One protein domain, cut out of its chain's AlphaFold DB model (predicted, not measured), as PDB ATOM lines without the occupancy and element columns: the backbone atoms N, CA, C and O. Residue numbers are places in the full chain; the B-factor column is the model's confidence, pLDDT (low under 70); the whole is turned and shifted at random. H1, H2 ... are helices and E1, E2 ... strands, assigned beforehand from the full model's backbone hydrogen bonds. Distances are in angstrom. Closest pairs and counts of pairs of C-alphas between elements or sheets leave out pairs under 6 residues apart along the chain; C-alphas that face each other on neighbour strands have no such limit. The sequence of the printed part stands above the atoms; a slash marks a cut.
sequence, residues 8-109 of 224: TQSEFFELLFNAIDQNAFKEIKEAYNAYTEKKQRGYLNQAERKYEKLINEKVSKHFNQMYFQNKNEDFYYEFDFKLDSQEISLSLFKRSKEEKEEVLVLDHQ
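This is residues 8 to 109 of the 224 residues of an uncharacterized protein of Helicobacter pylori (UniProt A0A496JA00). A long helix, H3, lies along one edge of a strongly twisted sheet of three strands, over the edge strand E1. H2 folds back along the first part of H3 as a helical hairpin, and H1 stands about perpendicular to both. The printed part has 102 residues with three named helices followed by three named strands, H1 H2 H3 E1 E2 E3, and the sheet runs E1 E2 E3, all antiparallel. The class is mixed, helices and strands. The whole is only just compact, close to loose, with a radius of gyration of the C-alphas of 15.2 A, and elongated, spanning 49 by 26 by 25 A.

Begin with H1, residues 11 to 20, and go on to H2, residues 24 to 38; they touch about perpendicular, at 77 degrees, with the C-alphas of Phe 17 and Ala 24 closest, 5.6 A apart. H2 touches H1 with residues 24 to 25 alone. Next comes H3, residues 42 to 67, with a kink of 31 degrees near residue 54. Its residues 42 to 51 alone touch H2, at a shallow tilt of 26 degrees, opposite ways; the closest C-alphas, of Ala 31 and Tyr 43, are 5.3 A apart. Its residues 54 to 59 alone touch H1, about perpendicular at 86 degrees, with the C-alphas of Ile 20 and Leu 54 closest at 6.1 A. E1, residues 75 to 83, E2, residues 88 to 96, and E3, residues 101 to 104, form a meander, each strand the antiparallel neighbour of the one before. H3 is on this sheet at a height over the sheet of 6.0 A, over E1, and runs along the strands, at 21 degrees to E1 on the local plane; the C-alphas of Glu 52 and Phe 81 are their closest, 5.2 A apart. In the hairpin of E1 and E2, look for N 78 and O 93, 2.9 A apart, within hydrogen-bond range; in that of E2 and E3, for N 94 and O 102, 2.8 A. H1 and H2 are apart from the three strands. In H1 and H2 every O i to N i+4 pair is within hydrogen-bond range; in H3, 19 of 22 are.

Find C-alpha 11 at (-45.139, 6.243, -6.864), where H1 begins; it is 14.6 A long, and H2 20.9 A. H3 begins at C-alpha 42 at (-20.865, 11.210, -17.845) and runs 35.1 A. E1 measures 26.0 A, E2 25.5 A and E3 9.5 A, ending at C-alpha 104 at (-46.436, 2.659, -27.148).

The C-alphas farthest apart, of Glu 37 and Lys 71, are 49.6 A apart. The printed part has no cut and no long link; H3 to E1 is short, and the other links are tight. The mean pLDDT of the printed part is 88.3, and residues 68 to 73 are under 70.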
ATOM      1  N   THR A   8     -38.898  11.467  -5.937       83.38
ATOM      2  CA  THR A   8     -39.373  10.850  -4.683       83.38
ATOM      3  C   THR A   8     -40.880  10.954  -4.471       83.38
ATOM      4  O   THR A   8     -41.400  10.328  -3.558       83.38
ATOM      5  N   GLN A   9     -41.580  11.762  -5.268       88.81
ATOM      6  CA  GLN A   9     -43.039  11.879  -5.238       88.81
ATOM      7  C   GLN A   9     -43.707  10.949  -6.260       88.81
ATOM      8  O   GLN A   9     -44.927  10.792  -6.250       88.81
ATOM      9  N   SER A  10     -42.931  10.337  -7.160       89.62
ATOM     10  CA  SER A  10     -43.463   9.438  -8.175       89.62
ATOM     11  C   SER A  10     -43.584   8.010  -7.644       89.62
ATOM     12  O   SER A  10     -42.614   7.254  -7.651       89.62
ATOM     13  N   GLU A  11     -44.806   7.618  -7.272       87.06
ATOM     14  CA  GLU A  11     -45.139   6.243  -6.864       87.06
ATOM     15  C   GLU A  11     -44.737   5.212  -7.934       87.06
ATOM     16  O   GLU A  11     -44.197   4.150  -7.628       87.06
ATOM     17  N   PHE A  12     -44.916   5.547  -9.216       88.44
ATOM     18  CA  PHE A  12     -44.511   4.673 -10.317       88.44
ATOM     19  C   PHE A  12     -43.000   4.395 -10.321       88.44
ATOM     20  O   PHE A  12     -42.586   3.235 -10.401       88.44
ATOM     21  N   PHE A  13     -42.165   5.438 -10.232       90.25
ATOM     22  CA  PHE A  13     -40.713   5.246 -10.204       90.25
ATOM     23  C   PHE A  13     -40.256   4.596  -8.896       90.25
ATOM     24  O   PHE A  13     -39.329   3.791  -8.936       90.25
ATOM     25  N   GLU A  14     -40.936   4.859  -7.775       87.06
ATOM     26  CA  GLU A  14     -40.751   4.134  -6.510       87.06
ATOM     27  C   GLU A  14     -40.916   2.624  -6.683       87.06
ATOM     28  O   GLU A  14     -40.002   1.858  -6.361       87.06
ATOM     29  N   LEU A  15     -42.039   2.190  -7.254       86.12
ATOM     30  CA  LEU A  15     -42.304   0.780  -7.527       86.12
ATOM     31  C   LEU A  15     -41.272   0.182  -8.493       86.12
ATOM     32  O   LEU A  15     -40.707  -0.878  -8.215       86.12
ATOM     33  N   LEU A  16     -40.979   0.871  -9.599       89.75
ATOM     34  CA  LEU A  16     -40.016   0.414 -10.603       89.75
ATOM     35  C   LEU A  16     -38.620   0.207 -10.003       89.75
ATOM     36  O   LEU A  16     -37.998  -0.836 -10.205       89.75
ATOM     37  N   PHE A  17     -38.115   1.199  -9.274       90.62
ATOM     38  CA  PHE A  17     -36.765   1.175  -8.724       90.62
ATOM     39  C   PHE A  17     -36.631   0.141  -7.610       90.62
ATOM     40  O   PHE A  17     -35.676  -0.636  -7.619       90.62
ATOM     41  N   ASN A  18     -37.635   0.013  -6.740       85.69
ATOM     42  CA  ASN A  18     -37.664  -1.041  -5.727       85.69
ATOM     43  C   ASN A  18     -37.678  -2.456  -6.330       85.69
ATOM     44  O   ASN A  18     -37.105  -3.377  -5.742       85.69
ATOM     45  N   ALA A  19     -38.288  -2.636  -7.505       82.81
ATOM     46  CA  ALA A  19     -38.307  -3.921  -8.198       82.81
ATOM     47  C   ALA A  19     -36.944  -4.313  -8.792       82.81
ATOM     48  O   ALA A  19     -36.637  -5.505  -8.918       82.81
ATOM     49  N   ILE A  20     -36.109  -3.334  -9.160       89.19
ATOM     50  CA  ILE A  20     -34.824  -3.592  -9.820       89.19
ATOM     51  C   ILE A  20     -33.631  -3.567  -8.856       89.19
ATOM     52  O   ILE A  20     -32.780  -4.453  -8.954       89.19
ATOM     53  N   ASP A  21     -33.561  -2.610  -7.931       89.44
ATOM     54  CA  ASP A  21     -32.471  -2.436  -6.962       89.44
ATOM     55  C   ASP A  21     -32.900  -1.441  -5.869       89.44
ATOM     56  O   ASP A  21     -33.218  -0.291  -6.157       89.44
ATOM     57  N   GLN A  22     -32.842  -1.846  -4.598       86.69
ATOM     58  CA  GLN A  22     -33.205  -0.986  -3.462       86.69
ATOM     59  C   GLN A  22     -32.351   0.293  -3.368       86.69
ATOM     60  O   GLN A  22     -32.779   1.273  -2.761       86.69
ATOM     61  N   ASN A  23     -31.156   0.309  -3.968       91.00
ATOM     62  CA  ASN A  23     -30.285   1.486  -3.992       91.00
ATOM     63  C   ASN A  23     -30.543   2.417  -5.185       91.00
ATOM     64  O   ASN A  23     -29.967   3.507  -5.223       91.00
ATOM     65  N   ALA A  24     -31.406   2.032  -6.133       92.56
ATOM     66  CA  ALA A  24     -31.605   2.756  -7.388       92.56
ATOM     67  C   ALA A  24     -31.948   4.233  -7.179       92.56
ATOM     68  O   ALA A  24     -31.296   5.106  -7.749       92.56
ATOM     69  N   PHE A  25     -32.896   4.521  -6.284       90.94
ATOM     70  CA  PHE A  25     -33.269   5.892  -5.928       90.94
ATOM     71  C   PHE A  25     -32.078   6.737  -5.484       90.94
ATOM     72  O   PHE A  25     -31.879   7.860  -5.951       90.94
ATOM     73  N   LYS A  26     -31.285   6.188  -4.562       92.12
ATOM     74  CA  LYS A  26     -30.155   6.886  -3.960       92.12
ATOM     75  C   LYS A  26     -29.083   7.172  -5.006       92.12
ATOM     76  O   LYS A  26     -28.650   8.312  -5.130       92.12
ATOM     77  N   GLU A  27     -28.690   6.164  -5.774       95.19
ATOM     78  CA  GLU A  27     -27.618   6.306  -6.757       95.19
ATOM     79  C   GLU A  27     -28.005   7.216  -7.931       95.19
ATOM     80  O   GLU A  27     -27.173   7.990  -8.402       95.19
ATOM     81  N   ILE A  28     -29.263   7.176  -8.391       94.81
ATOM     82  CA  ILE A  28     -29.749   8.098  -9.429       94.81
ATOM     83  C   ILE A  28     -29.693   9.540  -8.910       94.81
ATOM     84  O   ILE A  28     -29.206  10.431  -9.605       94.81
ATOM     85  N   LYS A  29     -30.105   9.777  -7.659       92.44
ATOM     86  CA  LYS A  29     -30.015  11.104  -7.035       92.44
ATOM     87  C   LYS A  29     -28.565  11.575  -6.874       92.44
ATOM     88  O   LYS A  29     -28.256  12.730  -7.157       92.44
ATOM     89  N   GLU A  30     -27.659  10.685  -6.476       94.19
ATOM     90  CA  GLU A  30     -26.221  10.973  -6.407       94.19
ATOM     91  C   GLU A  30     -25.638  11.325  -7.785       94.19
ATOM     92  O   GLU A  30     -24.830  12.251  -7.887       94.19
ATOM     93  N   ALA A  31     -26.092  10.665  -8.856       96.00
ATOM     94  CA  ALA A  31     -25.693  10.992 -10.222       96.00
ATOM     95  C   ALA A  31     -26.143  12.404 -10.637       96.00
ATOM     96  O   ALA A  31     -25.351  13.145 -11.227       96.00
ATOM     97  N   TYR A  32     -27.366  12.814 -10.279       95.25
ATOM     98  CA  TYR A  32     -27.856  14.179 -10.512       95.25
ATOM     99  C   TYR A  32     -27.097  15.237  -9.710       95.25
ATOM    100  O   TYR A  32     -26.762  16.294 -10.255       95.25
ATOM    101  N   ASN A  33     -26.756  14.954  -8.452       93.94
ATOM    102  CA  ASN A  33     -25.933  15.849  -7.635       93.94
ATOM    103  C   ASN A  33     -24.537  16.027  -8.251       93.94
ATOM    104  O   ASN A  33     -24.099  17.153  -8.490       93.94
ATOM    105  N   ALA A  34     -23.874  14.924  -8.617       94.56
ATOM    106  CA  ALA A  34     -22.558  14.955  -9.255       94.56
ATOM    107  C   ALA A  34     -22.582  15.677 -10.613       94.56
ATOM    108  O   ALA A  34     -21.671  16.446 -10.927       94.56
ATOM    109  N   TYR A  35     -23.635  15.472 -11.410       94.94
ATOM    110  CA  TYR A  35     -23.865  16.224 -12.642       94.94
ATOM    111  C   TYR A  35     -24.031  17.725 -12.369       94.94
ATOM    112  O   TYR A  35     -23.435  18.546 -13.065       94.94
ATOM    113  N   THR A  36     -24.797  18.099 -11.344       92.31
ATOM    114  CA  THR A  36     -25.078  19.501 -11.013       92.31
ATOM    115  C   THR A  36     -23.822  20.241 -10.564       92.31
ATOM    116  O   THR A  36     -23.596  21.365 -11.025       92.31
ATOM    117  N   GLU A  37     -22.997  19.596  -9.738       93.25
ATOM    118  CA  GLU A  37     -21.735  20.126  -9.213       93.25
ATOM    119  C   GLU A  37     -20.643  20.214 -10.285       93.25
ATOM    120  O   GLU A  37     -19.978  21.238 -10.419       93.25
ATOM    121  N   LYS A  38     -20.450  19.141 -11.061       93.00
ATOM    122  CA  LYS A  38     -19.299  19.005 -11.972       93.00
ATOM    123  C   LYS A  38     -19.622  19.349 -13.422       93.00
ATOM    124  O   LYS A  38     -18.708  19.431 -14.238       93.00
ATOM    125  N   LYS A  39     -20.906  19.514 -13.760       90.88
ATOM    126  CA  LYS A  39     -21.423  19.771 -15.119       90.88
ATOM    127  C   LYS A  39     -20.973  18.739 -16.160       90.88
ATOM    128  O   LYS A  39     -20.876  19.036 -17.347       90.88
ATOM    129  N   GLN A  40     -20.716  17.503 -15.726       92.12
ATOM    130  CA  GLN A  40     -20.292  16.405 -16.593       92.12
ATOM    131  C   GLN A  40     -21.428  15.405 -16.793       92.12
ATOM    132  O   GLN A  40     -21.817  14.695 -15.867       92.12
ATOM    133  N   ARG A  41     -21.918  15.292 -18.032       93.38
ATOM    134  CA  ARG A  41     -23.008  14.369 -18.399       93.38
ATOM    135  C   ARG A  41     -22.649  12.888 -18.202       93.38
ATOM    136  O   ARG A  41     -23.532  12.049 -18.095       93.38
ATOM    137  N   GLY A  42     -21.356  12.569 -18.092       94.19
ATOM    138  CA  GLY A  42     -20.865  11.210 -17.845       94.19
ATOM    139  C   GLY A  42     -21.455  10.544 -16.596       94.19
ATOM    140  O   GLY A  42     -21.686   9.339 -16.632       94.19
ATOM    141  N   TYR A  43     -21.763  11.310 -15.542       95.88
ATOM    142  CA  TYR A  43     -22.412  10.781 -14.334       95.88
ATOM    143  C   TYR A  43     -23.828  10.266 -14.615       95.88
ATOM    144  O   TYR A  43     -24.165   9.155 -14.207       95.88
ATOM    145  N   LEU A  44     -24.624  11.027 -15.378       96.50
ATOM    146  CA  LEU A  44     -25.961  10.604 -15.800       96.50
ATOM    147  C   LEU A  44     -25.875   9.396 -16.734       96.50
ATOM    148  O   LEU A  44     -26.531   8.393 -16.488       96.50
ATOM    149  N   ASN A  45     -24.982   9.435 -17.729       96.44
ATOM    150  CA  ASN A  45     -24.806   8.333 -18.680       96.44
ATOM    151  C   ASN A  45     -24.400   7.015 -17.994       96.44
ATOM    152  O   ASN A  45     -24.774   5.934 -18.445       96.44
ATOM    153  N   GLN A  46     -23.593   7.084 -16.929       96.31
ATOM    154  CA  GLN A  46     -23.197   5.905 -16.162       96.31
ATOM    155  C   GLN A  46     -24.395   5.293 -15.422       96.31
ATOM    156  O   GLN A  46     -24.587   4.078 -15.487       96.31
ATOM    157  N   ALA A  47     -25.188   6.126 -14.743       96.50
ATOM    158  CA  ALA A  47     -26.389   5.687 -14.042       96.50
ATOM    159  C   ALA A  47     -27.449   5.156 -15.021       96.50
ATOM    160  O   ALA A  47     -27.965   4.062 -14.811       96.50
ATOM    161  N   GLU A  48     -27.702   5.871 -16.120       97.44
ATOM    162  CA  GLU A  48     -28.639   5.475 -17.176       97.44
ATOM    163  C   GLU A  48     -28.316   4.070 -17.688       97.44
ATOM    164  O   GLU A  48     -29.135   3.169 -17.551       97.44
ATOM    165  N   ARG A  49     -27.078   3.828 -18.143       97.00
ATOM    166  CA  ARG A  49     -26.662   2.507 -18.646       97.00
ATOM    167  C   ARG A  49     -26.819   1.395 -17.613       97.00
ATOM    168  O   ARG A  49     -27.177   0.274 -17.972       97.00
ATOM    169  N   LYS A  50     -26.513   1.673 -16.339       96.75
ATOM    170  CA  LYS A  50     -26.676   0.694 -15.253       96.75
ATOM    171  C   LYS A  50     -28.152   0.324 -15.090       96.75
ATOM    172  O   LYS A  50     -28.481  -0.862 -15.070       96.75
ATOM    173  N   TYR A  51     -29.020   1.322 -14.954       95.94
ATOM    174  CA  TYR A  51     -30.424   1.097 -14.618       95.94
ATOM    175  C   TYR A  51     -31.261   0.663 -15.814       95.94
ATOM    176  O   TYR A  51     -32.092  -0.220 -15.646       95.94
ATOM    177  N   GLU A  52     -30.983   1.151 -17.022       96.25
ATOM    178  CA  GLU A  52     -31.590   0.653 -18.261       96.25
ATOM    179  C   GLU A  52     -31.329  -0.853 -18.427       96.25
ATOM    180  O   GLU A  52     -32.251  -1.630 -18.676       96.25
ATOM    181  N   LYS A  53     -30.093  -1.308 -18.171       95.62
ATOM    182  CA  LYS A  53     -29.759  -2.738 -18.189       95.62
ATOM    183  C   LYS A  53     -30.574  -3.535 -17.163       95.62
ATOM    184  O   LYS A  53     -31.144  -4.567 -17.509       95.62
ATOM    185  N   LEU A  54     -30.646  -3.067 -15.915       94.31
ATOM    186  CA  LEU A  54     -31.403  -3.747 -14.856       94.31
ATOM    187  C   LEU A  54     -32.909  -3.781 -15.145       94.31
ATOM    188  O   LEU A  54     -33.551  -4.810 -14.922       94.31
ATOM    189  N   ILE A  55     -33.462  -2.682 -15.664       94.38
ATOM    190  CA  ILE A  55     -34.854  -2.589 -16.112       94.38
ATOM    191  C   ILE A  55     -35.099  -3.613 -17.217       94.38
ATOM    192  O   ILE A  55     -36.037  -4.396 -17.124       94.38
ATOM    193  N   ASN A  56     -34.227  -3.708 -18.214       92.44
ATOM    194  CA  ASN A  56     -34.414  -4.680 -19.284       92.44
ATOM    195  C   ASN A  56     -34.314  -6.138 -18.804       92.44
ATOM    196  O   ASN A  56     -35.151  -6.974 -19.158       92.44
ATOM    197  N   GLU A  57     -33.355  -6.449 -17.932       89.69
ATOM    198  CA  GLU A  57     -33.154  -7.801 -17.398       89.69
ATOM    199  C   GLU A  57     -34.283  -8.267 -16.466       89.69
ATOM    200  O   GLU A  57     -34.644  -9.450 -16.480       89.69
ATOM    201  N   LYS A  58     -34.837  -7.363 -15.648       86.88
ATOM    202  CA  LYS A  58     -35.834  -7.701 -14.621       86.88
ATOM    203  C   LYS A  58     -37.259  -7.325 -15.004       86.88
ATOM    204  O   LYS A  58     -38.166  -8.081 -14.687       86.88
ATOM    205  N   VAL A  59     -37.474  -6.218 -15.699       88.94
ATOM    206  CA  VAL A  59     -38.805  -5.700 -16.044       88.94
ATOM    207  C   VAL A  59     -39.185  -6.146 -17.451       88.94
ATOM    208  O   VAL A  59     -40.091  -6.966 -17.578       88.94
ATOM    209  N   SER A  60     -38.460  -5.721 -18.496       89.88
ATOM    210  CA  SER A  60     -38.791  -6.057 -19.897       89.88
ATOM    211  C   SER A  60     -38.866  -7.568 -20.111       89.88
ATOM    212  O   SER A  60     -39.843  -8.080 -20.657       89.88
ATOM    213  N   LYS A  61     -37.870  -8.317 -19.621       84.38
ATOM    214  CA  LYS A  61     -37.854  -9.781 -19.735       84.38
ATOM    215  C   LYS A  61     -39.102 -10.424 -19.131       84.38
ATOM    216  O   LYS A  61     -39.741 -11.240 -19.792       84.38
ATOM    217  N   HIS A  62     -39.454 -10.056 -17.898       79.75
ATOM    218  CA  HIS A  62     -40.621 -10.630 -17.232       79.75
ATOM    219  C   HIS A  62     -41.908 -10.179 -17.917       79.75
ATOM    220  O   HIS A  62     -42.758 -11.022 -18.171       79.75
ATOM    221  N   PHE A  63     -42.023  -8.907 -18.306       84.94
ATOM    222  CA  PHE A  63     -43.185  -8.377 -19.022       84.94
ATOM    223  C   PHE A  63     -43.464  -9.144 -20.326       84.94
ATOM    224  O   PHE A  63     -44.615  -9.453 -20.618       84.94
ATOM    225  N   ASN A  64     -42.425  -9.516 -21.080       82.25
ATOM    226  CA  ASN A  64     -42.568 -10.302 -22.313       82.25
ATOM    227  C   ASN A  64     -42.888 -11.773 -22.081       82.25
ATOM    228  O   ASN A  64     -43.784 -12.306 -22.731       82.25
ATOM    229  N   GLN A  65     -42.175 -12.433 -21.158       75.38
ATOM    230  CA  GLN A  65     -42.472 -13.823 -20.772       75.38
ATOM    231  C   GLN A  65     -43.943 -13.992 -20.397       75.38
ATOM    232  O   GLN A  65     -44.557 -15.033 -20.622       75.38
ATOM    233  N   MET A  66     -44.478 -12.924 -19.831       70.81
ATOM    234  CA  MET A  66     -45.820 -12.818 -19.344       70.81
ATOM    235  C   MET A  66     -46.872 -12.532 -20.397       70.81
ATOM    236  O   MET A  66     -47.837 -13.285 -20.509       70.81
ATOM    237  N   TYR A  67     -46.692 -11.448 -21.144       71.94
ATOM    238  CA  TYR A  67     -47.694 -10.977 -22.085       71.94
ATOM    239  C   TYR A  67     -47.738 -11.810 -23.371       71.94
ATOM    240  O   TYR A  67     -48.786 -11.901 -23.996       71.94
ATOM    241  N   PHE A  68     -46.621 -12.428 -23.780       65.06
ATOM    242  CA  PHE A  68     -46.538 -13.130 -25.067       65.06
ATOM    243  C   PHE A  68     -46.566 -14.658 -24.994       65.06
ATOM    244  O   PHE A  68     -46.587 -15.281 -26.056       65.06
ATOM    245  N   GLN A  69     -46.528 -15.261 -23.795       57.16
ATOM    246  CA  GLN A  69     -46.524 -16.717 -23.535       57.16
ATOM    247  C   GLN A  69     -46.040 -17.603 -24.705       57.16
ATOM    248  O   GLN A  69     -46.719 -18.545 -25.108       57.16
ATOM    249  N   ASN A  70     -44.859 -17.299 -25.259       51.72
ATOM    250  CA  ASN A  70     -44.203 -18.029 -26.354       51.72
ATOM    251  C   ASN A  70     -45.051 -18.303 -27.620       51.72
ATOM    252  O   ASN A  70     -44.857 -19.340 -28.252       51.72
ATOM    253  N   LYS A  71     -45.985 -17.424 -28.020       55.38
ATOM    254  CA  LYS A  71     -46.844 -17.691 -29.197       55.38
ATOM    255  C   LYS A  71     -46.484 -16.970 -30.494       55.38
ATOM    256  O   LYS A  71     -47.000 -17.374 -31.526       55.38
ATOM    257  N   ASN A  72     -45.599 -15.975 -30.479       55.09
ATOM    258  CA  ASN A  72     -44.990 -15.407 -31.688       55.09
ATOM    259  C   ASN A  72     -43.727 -14.629 -31.305       55.09
ATOM    260  O   ASN A  72     -43.803 -13.663 -30.553       55.09
ATOM    261  N   GLU A  73     -42.569 -15.051 -31.813       62.31
ATOM    262  CA  GLU A  73     -41.267 -14.453 -31.483       62.31
ATOM    263  C   GLU A  73     -40.929 -13.196 -32.301       62.31
ATOM    264  O   GLU A  73     -39.804 -12.698 -32.230       62.31
ATOM    265  N   ASP A  74     -41.859 -12.700 -33.112       76.50
ATOM    266  CA  ASP A  74     -41.564 -11.612 -34.044       76.50
ATOM    267  C   ASP A  74     -41.551 -10.249 -33.364       76.50
ATOM    268  O   ASP A  74     -40.890  -9.344 -33.871       76.50
ATOM    269  N   PHE A  75     -42.227 -10.111 -32.214       82.56
ATOM    270  CA  PHE A  75     -42.304  -8.868 -31.455       82.56
ATOM    271  C   PHE A  75     -41.989  -9.058 -29.973       82.56
ATOM    272  O   PHE A  75     -42.309 -10.084 -29.379       82.56
ATOM    273  N   TYR A  76     -41.408  -8.025 -29.370       86.31
ATOM    274  CA  TYR A  76     -41.154  -7.937 -27.937       86.31
ATOM    275  C   TYR A  76     -41.306  -6.495 -27.452       86.31
ATOM    276  O   TYR A  76     -41.208  -5.541 -28.221       86.31
ATOM    277  N   TYR A  77     -41.565  -6.342 -26.162       89.75
ATOM    278  CA  TYR A  77     -41.636  -5.064 -25.480       89.75
ATOM    279  C   TYR A  77     -40.304  -4.715 -24.826       89.75
ATOM    280  O   TYR A  77     -39.700  -5.550 -24.156       89.75
ATOM    281  N   GLU A  78     -39.855  -3.483 -24.973       92.25
ATOM    282  CA  GLU A  78     -38.634  -3.007 -24.334       92.25
ATOM    283  C   GLU A  78     -38.911  -1.697 -23.612       92.25
ATOM    284  O   GLU A  78     -39.537  -0.792 -24.165       92.25
ATOM    285  N   PHE A  79     -38.470  -1.615 -22.361       93.38
ATOM    286  CA  PHE A  79     -38.499  -0.378 -21.602       93.38
ATOM    287  C   PHE A  79     -37.188   0.377 -21.819       93.38
ATOM    288  O   PHE A  79     -36.112  -0.128 -21.502       93.38
ATOM    289  N   ASP A  80     -37.293   1.600 -22.320       94.50
ATOM    290  CA  ASP A  80     -36.172   2.514 -22.503       94.50
ATOM    291  C   ASP A  80     -36.174   3.541 -21.372       94.50
ATOM    292  O   ASP A  80     -37.173   4.228 -21.142       94.50
ATOM    293  N   PHE A  81     -35.067   3.614 -20.641       96.31
ATOM    294  CA  PHE A  81     -34.902   4.508 -19.502       96.31
ATOM    295  C   PHE A  81     -33.913   5.608 -19.860       96.31
ATOM    296  O   PHE A  81     -32.814   5.315 -20.330       96.31
ATOM    297  N   LYS A  82     -34.292   6.866 -19.628       96.38
ATOM    298  CA  LYS A  82     -33.460   8.023 -19.968       96.38
ATOM    299  C   LYS A  82     -33.338   8.997 -18.807       96.38
ATOM    300  O   LYS A  82     -34.315   9.302 -18.119       96.38
ATOM    301  N   LEU A  83     -32.108   9.474 -18.616       96.00
ATOM    302  CA  LEU A  83     -31.739  10.501 -17.651       96.00
ATOM    303  C   LEU A  83     -31.246  11.744 -18.390       96.00
ATOM    304  O   LEU A  83     -30.089  11.846 -18.809       96.00
ATOM    305  N   ASP A  84     -32.124  12.732 -18.498       93.69
ATOM    306  CA  ASP A  84     -31.793  14.064 -18.979       93.69
ATOM    307  C   ASP A  84     -31.546  15.028 -17.820       93.69
ATOM    308  O   ASP A  84     -31.860  14.752 -16.664       93.69
ATOM    309  N   SER A  85     -30.974  16.195 -18.117       91.50
ATOM    310  CA  SER A  85     -30.600  17.187 -17.100       91.50
ATOM    311  C   SER A  85     -31.775  17.705 -16.265       91.50
ATOM    312  O   SER A  85     -31.546  18.191 -15.160       91.50
ATOM    313  N   GLN A  86     -32.997  17.628 -16.793       91.38
ATOM    314  CA  GLN A  86     -34.226  18.114 -16.157       91.38
ATOM    315  C   GLN A  86     -35.338  17.060 -16.115       91.38
ATOM    316  O   GLN A  86     -36.373  17.303 -15.501       91.38
ATOM    317  N   GLU A  87     -35.139  15.900 -16.742       94.19
ATOM    318  CA  GLU A  87     -36.192  14.906 -16.922       94.19
ATOM    319  C   GLU A  87     -35.665  13.492 -16.681       94.19
ATOM    320  O   GLU A  87     -34.547  13.144 -17.062       94.19
ATOM    321  N   ILE A  88     -36.513  12.685 -16.056       95.50
ATOM    322  CA  ILE A  88     -36.374  11.240 -15.932       95.50
ATOM    323  C   ILE A  88     -37.565  10.623 -16.657       95.50
ATOM    324  O   ILE A  88     -38.729  10.871 -16.304       95.50
ATOM    325  N   SER A  89     -37.295   9.800 -17.664       94.69
ATOM    326  CA  SER A  89     -38.340   9.189 -18.478       94.69
ATOM    327  C   SER A  89     -38.154   7.684 -18.615       94.69
ATOM    328  O   SER A  89     -37.053   7.138 -18.562       94.69
ATOM    329  N   LEU A  90     -39.296   7.010 -18.727       93.94
ATOM    330  CA  LEU A  90     -39.390   5.603 -19.064       93.94
ATOM    331  C   LEU A  90     -40.382   5.499 -20.217       93.94
ATOM    332  O   LEU A  90     -41.537   5.908 -20.068       93.94
ATOM    333  N   SER A  91     -39.923   4.968 -21.338       94.00
ATOM    334  CA  SER A  91     -40.724   4.746 -22.538       94.00
ATOM    335  C   SER A  91     -40.893   3.251 -22.764       94.00
ATOM    336  O   SER A  91     -39.998   2.471 -22.451       94.00
ATOM    337  N   LEU A  92     -42.039   2.842 -23.302       92.81
ATOM    338  CA  LEU A  92     -42.293   1.453 -23.671       92.81
ATOM    339  C   LEU A  92     -42.344   1.342 -25.188       92.81
ATOM    340  O   LEU A  92     -43.173   1.978 -25.835       92.81
ATOM    341  N   PHE A  93     -41.483   0.507 -25.741       91.81
ATOM    342  CA  PHE A  93     -41.417   0.235 -27.165       91.81
ATOM    343  C   PHE A  93     -41.942  -1.157 -27.462       91.81
ATOM    344  O   PHE A  93     -41.673  -2.102 -26.724       91.81
ATOM    345  N   LYS A  94     -42.655  -1.297 -28.575       90.56
ATOM    346  CA  LYS A  94     -42.896  -2.581 -29.225       90.56
ATOM    347  C   LYS A  94     -41.908  -2.706 -30.377       90.56
ATOM    348  O   LYS A  94     -41.977  -1.953 -31.344       90.56
ATOM    349  N   ARG A  95     -40.987  -3.654 -30.266       89.62
ATOM    350  CA  ARG A  95     -39.933  -3.908 -31.249       89.62
ATOM    351  C   ARG A  95     -40.169  -5.210 -31.978       89.62
ATOM    352  O   ARG A  95     -40.827  -6.100 -31.444       89.62
ATOM    353  N   SER A  96     -39.618  -5.325 -33.181       87.06
ATOM    354  CA  SER A  96     -39.577  -6.568 -33.939       87.06
ATOM    355  C   SER A  96     -38.153  -7.027 -34.227       87.06
ATOM    356  O   SER A  96     -37.208  -6.238 -34.196       87.06
ATOM    357  N   LYS A  97     -37.996  -8.312 -34.556       81.44
ATOM    358  CA  LYS A  97     -36.723  -8.848 -35.072       81.44
ATOM    359  C   LYS A  97     -36.328  -8.251 -36.433       81.44
ATOM    360  O   LYS A  97     -35.162  -8.304 -36.798       81.44
ATOM    361  N   GLU A  98     -37.283  -7.676 -37.161       83.38
ATOM    362  CA  GLU A  98     -37.088  -6.985 -38.447       83.38
ATOM    363  C   GLU A  98     -36.772  -5.486 -38.274       83.38
ATOM    364  O   GLU A  98     -37.021  -4.698 -39.183       83.38
ATOM    365  N   GLU A  99     -36.301  -5.077 -37.092       78.62
ATOM    366  CA  GLU A  99     -35.955  -3.686 -36.755       78.62
ATOM    367  C   GLU A  99     -37.120  -2.685 -36.881       78.62
ATOM    368  O   GLU A  99     -36.911  -1.478 -37.000       78.62
ATOM    369  N   LYS A 100     -38.374  -3.155 -36.812       79.31
ATOM    370  CA  LYS A 100     -39.521  -2.254 -36.645       79.31
ATOM    371  C   LYS A 100     -39.626  -1.873 -35.179       79.31
ATOM    372  O   LYS A 100     -39.622  -2.744 -34.312       79.31
ATOM    373  N   GLU A 101     -39.774  -0.585 -34.918       87.12
ATOM    374  CA  GLU A 101     -39.954  -0.044 -33.579       87.12
ATOM    375  C   GLU A 101     -41.166   0.888 -33.553       87.12
ATOM    376  O   GLU A 101     -41.345   1.731 -34.431       87.12
ATOM    377  N   GLU A 102     -42.003   0.719 -32.535       90.38
ATOM    378  CA  GLU A 102     -43.163   1.559 -32.270       90.38
ATOM    379  C   GLU A 102     -43.149   1.995 -30.804       90.38
ATOM    380  O   GLU A 102     -43.096   1.158 -29.899       90.38
ATOM    381  N   VAL A 103     -43.223   3.306 -30.561       91.75
ATOM    382  CA  VAL A 103     -43.462   3.847 -29.217       91.75
ATOM    383  C   VAL A 103     -44.904   3.540 -28.828       91.75
ATOM    384  O   VAL A 103     -45.839   3.941 -29.523       91.75
ATOM    385  N   LEU A 104     -45.105   2.886 -27.688       90.69
ATOM    386  CA  LEU A 104     -46.436   2.659 -27.148       90.69
ATOM    387  C   LEU A 104     -46.852   3.799 -26.233       90.69
ATOM    388  O   LEU A 104     -46.250   4.054 -25.190       90.69
ATOM    389  N   VAL A 105     -47.970   4.420 -26.585       89.50
ATOM    390  CA  VAL A 105     -48.697   5.325 -25.698       89.50
ATOM    391  C   VAL A 105     -49.771   4.512 -24.982       89.50
ATOM    392  O   VAL A 105     -50.657   3.967 -25.645       89.50
ATOM    393  N   LEU A 106     -49.690   4.415 -23.649       86.50
ATOM    394  CA  LEU A 106     -50.588   3.585 -22.829       86.50
ATOM    395  C   LEU A 106     -52.067   3.917 -23.048       86.50
ATOM    396  O   LEU A 106     -52.877   3.003 -23.182       86.50
ATOM    397  N   ASP A 107     -52.407   5.200 -23.164       87.00
ATOM    398  CA  ASP A 107     -53.788   5.658 -23.366       87.00
ATOM    399  C   ASP A 107     -54.376   5.254 -24.724       87.00
ATOM    400  O   ASP A 107     -55.593   5.229 -24.888       87.00
ATOM    401  N   HIS A 108     -53.527   4.898 -25.690       91.62
ATOM    402  CA  HIS A 108     -53.951   4.398 -26.998       91.62
ATOM    403  C   HIS A 108     -54.040   2.868 -27.047       91.62
ATOM    404  O   HIS A 108     -54.429   2.309 -28.073       91.62
ATOM    405  N   GLN A 109     -53.667   2.171 -25.969       87.75
ATOM    406  CA  GLN A 109     -53.713   0.714 -25.925       87.75
ATOM    407  C   GLN A 109     -55.099   0.201 -25.537       87.75
ATOM    408  O   GLN A 109     -55.901   0.886 -24.902       87.75
TER     409      GLN A 109